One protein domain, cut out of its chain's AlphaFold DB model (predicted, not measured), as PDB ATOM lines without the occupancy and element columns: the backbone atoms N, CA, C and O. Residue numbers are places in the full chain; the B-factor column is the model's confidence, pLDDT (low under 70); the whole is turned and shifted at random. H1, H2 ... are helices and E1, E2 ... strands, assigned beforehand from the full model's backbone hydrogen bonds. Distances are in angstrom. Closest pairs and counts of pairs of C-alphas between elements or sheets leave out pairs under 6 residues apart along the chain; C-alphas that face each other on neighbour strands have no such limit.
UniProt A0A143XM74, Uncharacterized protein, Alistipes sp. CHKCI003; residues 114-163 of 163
ATOM      1  N   ARG A 114     260.168 245.721 269.786       70.50
ATOM      2  CA  ARG A 114     259.627 246.947 270.351       70.50
ATOM      3  C   ARG A 114     260.765 247.883 270.767       70.50
ATOM      4  O   ARG A 114     261.582 247.513 271.604       70.50
ATOM      5  N   VAL A 115     260.798 249.084 270.207       71.44
ATOM      6  CA  VAL A 115     261.736 250.159 270.535       71.44
ATOM      7  C   VAL A 115     260.998 251.298 271.223       71.44
ATOM      8  O   VAL A 115     259.903 251.668 270.821       71.44
ATOM      9  N   MET A 116     261.597 251.871 272.257       71.50
ATOM     10  CA  MET A 116     260.955 252.873 273.105       71.50
ATOM     11  C   MET A 116     261.793 254.149 273.134       71.50
ATOM     12  O   MET A 116     263.024 254.107 273.106       71.50
ATOM     13  N   SER A 117     261.151 255.308 273.217       76.69
ATOM     14  CA  SER A 117     261.844 256.552 273.550       76.69
ATOM     15  C   SER A 117     262.310 256.546 275.011       76.69
ATOM     16  O   SER A 117     261.852 255.748 275.827       76.69
ATOM     17  N   TYR A 118     263.203 257.468 275.381       75.94
ATOM     18  CA  TYR A 118     263.657 257.591 276.772       75.94
ATOM     19  C   TYR A 118     262.494 257.821 277.758       75.94
ATOM     20  O   TYR A 118     262.461 257.226 278.831       75.94
ATOM     21  N   ALA A 119     261.508 258.644 277.383       75.19
ATOM     22  CA  ALA A 119     260.342 258.908 278.226       75.19
ATOM     23  C   ALA A 119     259.460 257.659 278.399       75.19
ATOM     24  O   ALA A 119     258.979 257.379 279.496       75.19
ATOM     25  N   GLU A 120     259.276 256.882 277.331       74.00
ATOM     26  CA  GLU A 120     258.513 255.630 277.364       74.00
ATOM     27  C   GLU A 120     259.238 254.541 278.146       74.00
ATOM     28  O   GLU A 120     258.599 253.846 278.930       74.00
ATOM     29  N   MET A 121     260.562 254.437 278.002       79.19
ATOM     30  CA  MET A 121     261.401 253.545 278.801       79.19
ATOM     31  C   MET A 121     261.242 253.847 280.295       79.19
ATOM     32  O   MET A 121     260.972 252.935 281.072       79.19
ATOM     33  N   CYS A 122     261.337 255.117 280.705       78.69
ATOM     34  CA  CYS A 122     261.129 255.512 282.101       78.69
ATOM     35  C   CYS A 122     259.720 255.152 282.601       78.69
ATOM     36  O   CYS A 122     259.566 254.661 283.718       78.69
ATOM     37  N   ASN A 123     258.692 255.347 281.768       80.56
ATOM     38  CA  ASN A 123     257.314 254.984 282.105       80.56
ATOM     39  C   ASN A 123     257.107 253.463 282.207       80.56
ATOM     40  O   ASN A 123     256.359 253.007 283.071       80.56
ATOM     41  N   ASP A 124     257.732 252.671 281.336       78.00
ATOM     42  CA  ASP A 124     257.643 251.206 281.345       78.00
ATOM     43  C   ASP A 124     258.424 250.608 282.523       78.00
ATOM     44  O   ASP A 124     257.887 249.760 283.235       78.00
ATOM     45  N   ALA A 125     259.619 251.130 282.814       81.62
ATOM     46  CA  ALA A 125     260.411 250.765 283.987       81.62
ATOM     47  C   ALA A 125     259.641 251.045 285.290       81.62
ATOM     48  O   ALA A 125     259.499 250.155 286.131       81.62
ATOM     49  N   ALA A 126     259.041 252.237 285.412       78.81
ATOM     50  CA  ALA A 126     258.218 252.608 286.562       78.81
ATOM     51  C   ALA A 126     256.968 251.721 286.715       78.81
ATOM     52  O   ALA A 126     256.605 251.360 287.832       78.81
ATOM     53  N   LYS A 127     256.320 251.328 285.608       81.88
ATOM     54  CA  LYS A 127     255.154 250.423 285.623       81.88
ATOM     55  C   LYS A 127     255.509 248.994 286.023       81.88
ATOM     56  O   LYS A 127     254.704 248.332 286.671       81.88
ATOM     57  N   ARG A 128     256.677 248.502 285.606       75.06
ATOM     58  CA  ARG A 128     257.121 247.120 285.850       75.06
ATOM     59  C   ARG A 128     257.898 246.952 287.152       75.06
ATOM     60  O   ARG A 128     258.150 245.819 287.545       75.06
ATOM     61  N   GLY A 129     258.303 248.050 287.792       75.06
ATOM     62  CA  GLY A 129     259.278 248.013 288.882       75.06
ATOM     63  C   GLY A 129     260.650 247.506 288.423       75.06
ATOM     64  O   GLY A 129     261.389 246.941 289.225       75.06
ATOM     65  N   ALA A 130     260.962 247.650 287.131       74.06
ATOM     66  CA  ALA A 130     262.223 247.220 286.531       74.06
ATOM     67  C   ALA A 130     263.264 248.347 286.592       74.06
ATOM     68  O   ALA A 130     262.905 249.526 286.655       74.06
ATOM     69  N   SER A 131     264.552 247.997 286.554       77.94
ATOM     70  CA  SER A 131     265.610 249.005 286.484       77.94
ATOM     71  C   SER A 131     265.732 249.532 285.057       77.94
ATOM     72  O   SER A 131     265.629 248.779 284.088       77.94
ATOM     73  N   THR A 132     266.035 250.821 284.902       74.00
ATOM     74  CA  THR A 132     266.428 251.381 283.600       74.00
ATOM     75  C   THR A 132     267.695 250.717 283.044       74.00
ATOM     76  O   THR A 132     267.927 250.759 281.840       74.00
ATOM     77  N   ASP A 133     268.477 250.040 283.894       80.00
ATOM     78  CA  ASP A 133     269.638 249.241 283.487       80.00
ATOM     79  C   ASP A 133     269.272 247.989 282.682       80.00
ATOM     80  O   ASP A 133     270.139 247.426 282.014       80.00
ATOM     81  N   ASP A 134     268.017 247.541 282.699       80.31
ATOM     82  CA  ASP A 134     267.568 246.389 281.906       80.31
ATOM     83  C   ASP A 134     267.392 246.732 280.418       80.31
ATOM     84  O   ASP A 134     267.181 245.847 279.578       80.31
ATOM     85  N   TYR A 135     267.539 248.010 280.071       79.56
ATOM     86  CA  TYR A 135     267.415 248.526 278.718       79.56
ATOM     87  C   TYR A 135     268.798 248.811 278.119       79.56
ATOM     88  O   TYR A 135     269.759 249.178 278.796       79.56
ATOM     89  N   ALA A 136     268.914 248.598 276.813       79.31
ATOM     90  CA  ALA A 136     270.090 248.904 276.019       79.31
ATOM     91  C   ALA A 136     269.732 249.956 274.964       79.31
ATOM     92  O   ALA A 136     268.671 249.851 274.338       79.31
ATOM     93  N   PRO A 137     270.614 250.941 274.726       76.75
ATOM     94  CA  PRO A 137     270.424 251.871 273.632       76.75
ATOM     95  C   PRO A 137     270.621 251.145 272.295       76.75
ATOM     96  O   PRO A 137     271.488 250.277 272.147       76.75
ATOM     97  N   LEU A 138     269.808 251.534 271.325       72.50
ATOM     98  CA  LEU A 138     269.865 251.140 269.929       72.50
ATOM     99  C   LEU A 138     269.807 252.424 269.103       72.50
ATOM    100  O   LEU A 138     268.907 253.251 269.272       72.50
ATOM    101  N   ARG A 139     270.786 252.623 268.226       67.00
ATOM    102  CA  ARG A 139     270.754 253.741 267.278       67.00
ATOM    103  C   ARG A 139     270.103 253.281 265.986       67.00
ATOM    104  O   ARG A 139     270.435 252.217 265.480       67.00
ATOM    105  N   ILE A 140     269.174 254.079 265.475       65.31
ATOM    106  CA  ILE A 140     268.524 253.833 264.188       65.31
ATOM    107  C   ILE A 140     269.012 254.921 263.236       65.31
ATOM    108  O   ILE A 140     268.649 256.088 263.393       65.31
ATOM    109  N   GLY A 141     269.853 254.552 262.275       64.69
ATOM    110  CA  GLY A 141     270.448 255.463 261.303       64.69
ATOM    111  C   GLY A 141     271.214 256.626 261.942       64.69
ATOM    112  O   GLY A 141     271.933 256.456 262.926       64.69
ATOM    113  N   ASP A 142     271.028 257.821 261.376       56.41
ATOM    114  CA  ASP A 142     271.655 259.074 261.822       56.41
ATOM    115  C   ASP A 142     270.805 259.820 262.873       56.41
ATOM    116  O   ASP A 142     270.925 261.033 263.042       56.41
ATOM    117  N   ALA A 143     269.896 259.122 263.565       59.66
ATOM    118  CA  ALA A 143     269.072 259.741 264.592       59.66
ATOM    119  C   ALA A 143     269.940 260.266 265.746       59.66
ATOM    120  O   ALA A 143     270.675 259.519 266.395       59.66
ATOM    121  N   ASP A 144     269.780 261.554 266.045       59.22
ATOM    122  CA  ASP A 144     270.531 262.267 267.088       59.22
ATOM    123  C   ASP A 144     270.214 261.745 268.507       59.22
ATOM    124  O   ASP A 144     270.942 261.978 269.472       59.22
ATOM    125  N   LYS A 145     269.110 260.996 268.649       69.38
ATOM    126  CA  LYS A 145     268.653 260.407 269.911       69.38
ATOM    127  C   LYS A 145     268.558 258.883 269.789       69.38
ATOM    128  O   LYS A 145     267.875 258.400 268.886       69.38
ATOM    129  N   PRO A 146     269.191 258.120 270.700       73.56
ATOM    130  CA  PRO A 146     269.046 256.672 270.726       73.56
ATOM    131  C   PRO A 146     267.633 256.282 271.169       73.56
ATOM    132  O   PRO A 146     267.027 256.943 272.021       73.56
ATOM    133  N   VAL A 147     267.137 255.179 270.618       77.88
ATOM    134  CA  VAL A 147     265.964 254.479 271.149       77.88
ATOM    135  C   VAL A 147     266.420 253.387 272.113       77.88
ATOM    136  O   VAL A 147     267.583 252.988 272.116       77.88
ATOM    137  N   TRP A 148     265.514 252.916 272.956       75.81
ATOM    138  CA  TRP A 148     265.790 251.955 274.015       75.81
ATOM    139  C   TRP A 148     265.051 250.653 273.757       75.81
ATOM    140  O   TRP A 148     263.901 250.645 273.326       75.81
ATOM    141  N   VAL A 149     265.729 249.547 274.030       79.19
ATOM    142  CA  VAL A 149     265.226 248.190 273.809       79.19
ATOM    143  C   VAL A 149     265.590 247.348 275.020       79.19
ATOM    144  O   VAL A 149     266.638 247.566 275.625       79.19
ATOM    145  N   LEU A 150     264.774 246.364 275.384       77.38
ATOM    146  CA  LEU A 150     265.126 245.448 276.468       77.38
ATOM    147  C   LEU A 150     266.384 244.641 276.111       77.38
ATOM    148  O   LEU A 150     266.482 244.079 275.017       77.38
ATOM    149  N   LYS A 151     267.330 244.509 277.050       79.56
ATOM    150  CA  LYS A 151     268.540 243.684 276.867       79.56
ATOM    151  C   LYS A 151     268.195 242.238 276.510       79.56
ATOM    152  O   LYS A 151     268.862 241.638 275.673       79.56
ATOM    153  N   VAL A 152     267.123 241.699 277.093       75.81
ATOM    154  CA  VAL A 152     266.637 240.344 276.788       75.81
ATOM    155  C   VAL A 152     266.178 240.200 275.338       75.81
ATOM    156  O   VAL A 152     266.489 239.193 274.706       75.81
ATOM    157  N   ASP A 153     265.515 241.215 274.782       67.69
ATOM    158  CA  ASP A 153     265.062 241.204 273.389       67.69
ATOM    159  C   ASP A 153     266.232 241.438 272.435       67.69
ATOM    160  O   ASP A 153     266.333 240.771 271.407       67.69
ATOM    161  N   LYS A 154     267.186 242.291 272.818       66.62
ATOM    162  CA  LYS A 154     268.439 242.478 272.081       66.62
ATOM    163  C   LYS A 154     269.216 241.168 271.934       66.62
ATOM    164  O   LYS A 154     269.676 240.854 270.840       66.62
ATOM    165  N   ILE A 155     269.305 240.372 273.002       68.31
ATOM    166  CA  ILE A 155     269.946 239.048 272.980       68.31
ATOM    167  C   ILE A 155     269.105 238.049 272.176       68.31
ATOM    168  O   ILE A 155     269.644 237.342 271.324       68.31
ATOM    169  N   ARG A 156     267.787 238.003 272.413       64.56
ATOM    170  CA  ARG A 156     266.857 237.081 271.741       64.56
ATOM    171  C   ARG A 156     266.873 237.254 270.225       64.56
ATOM    172  O   ARG A 156     266.873 236.260 269.504       64.56
ATOM    173  N   TYR A 157     266.908 238.496 269.758       62.84
ATOM    174  CA  TYR A 157     266.868 238.837 268.339       62.84
ATOM    175  C   TYR A 157     268.245 239.127 267.734       62.84
ATOM    176  O   TYR A 157     268.327 239.412 266.544       62.84
ATOM    177  N   ARG A 158     269.323 239.033 268.528       64.69
ATOM    178  CA  ARG A 158     270.702 239.370 268.123       64.69
ATOM    179  C   ARG A 158     270.787 240.731 267.421       64.69
ATOM    180  O   ARG A 158     271.444 240.869 266.391       64.69
ATOM    181  N   LEU A 159     270.092 241.721 267.977       65.31
ATOM    182  CA  LEU A 159     270.048 243.068 267.417       65.31
ATOM    183  C   LEU A 159     271.428 243.742 267.529       65.31
ATOM    184  O   LEU A 159     272.015 243.718 268.619       65.31
ATOM    185  N   PRO A 160     271.943 244.356 266.448       63.03
ATOM    186  CA  PRO A 160     273.182 245.130 266.492       63.03
ATOM    187  C   PRO A 160     273.014 246.411 267.328       63.03
ATOM    188  O   PRO A 160     271.903 246.812 267.656       63.03
ATOM    189  N   ASP A 161     274.121 247.072 267.679       60.91
ATOM    190  CA  ASP A 161     274.092 248.342 268.431       60.91
ATOM    191  C   ASP A 161     273.584 249.529 267.589       60.91
ATOM    192  O   ASP A 161     273.100 250.528 268.134       60.91
ATOM    193  N   ALA A 162     273.671 249.402 266.264       60.09
ATOM    194  CA  ALA A 162     273.167 250.355 265.289       60.09
ATOM    195  C   ALA A 162     272.490 249.618 264.124       60.09
ATOM    196  O   ALA A 162     273.024 248.616 263.640       60.09
ATOM    197  N   LEU A 163     271.335 250.129 263.699       57.94
ATOM    198  CA  LEU A 163     270.589 249.714 262.505       57.94
ATOM    199  C   LEU A 163     270.707 250.765 261.401       57.94
ATOM    200  O   LEU A 163     270.642 251.970 261.735       57.94
TER     201      LEU A 163
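AT A GLANCE: This is residues 114 to 163 of the 163 residues of an uncharacterized protein of Alistipes sp. CHKCI003 (UniProt A0A143XM74). A small hairpin of two short strands, E1 and E2, makes the middle, with the longer helix H1 on one side of it, nearer to E2. The short helix H2 runs on directly from the end of E2, apart from H1, and a loop of residues 139 to 146 closes the other end of the hairpin. The printed part has 50 residues, with the elements in the order H1, E1, E2, H2: two named helices and two named strands in one antiparallel sheet of order E1 - E2, class mixed, helices and strands. The whole is compact, with a radius of gyration of the C-alphas of 10.6 A and spans of 30 by 24 by 15 A.

IN THESE COORDINATES: The printed part begins at Arg 114, with its C-alpha at (259.627, 246.947, 270.351). H1, residues 118 to 128, is 15.3 A long from first to last C-alpha and begins at C-alpha 118, at (263.657, 257.591, 276.772). E1 is residues 135 to 138, 9.5 A long. E2 is residues 147 to 150, 10.5 A long. H2, residues 151 to 157, is 10.0 A long and ends at C-alpha 157, at (266.868, 238.837, 268.339). Residues 158 to 163 follow it.

HOW THE PARTS SIT: E1 and E2 form a hairpin; they are antiparallel, with 138 degrees between their directions. C-alphas 135 and 150 face each other at 4.4 A. N 136 and O 149 are 2.8 A apart, and N 147 and O 138 are 2.9 A apart, both pairs within hydrogen-bond range. The closest C-alphas of H1 and E2 are those of Tyr 118 and Trp 148, 6.6 A apart. Those of H1 and E1, Met 121 and Tyr 135, are 7.8 A apart. The closest C-alphas of E1 and H2 are those of Tyr 135 and Lys 151, 5.3 A apart. H1 and H2 are apart. In H1 and H2 every O i to N i+4 pair is within hydrogen-bond range.

THE WHOLE: The two C-alphas farthest apart are those of Gly 129 and Asp 142, at 31.7 A. The first and last printed C-alphas, of Arg 114 and Leu 163, are 13.8 A apart. Leu 163 is the chain's last residue. The printed part has no cut. The link from E2 to H2 is tight, those from H1 to E1 and from E1 to E2 are short, and no link is long. The mean pLDDT of the printed part is 72.0; residues 139 to 145 and 153 to 163 are under 70, where the model's confidence is low.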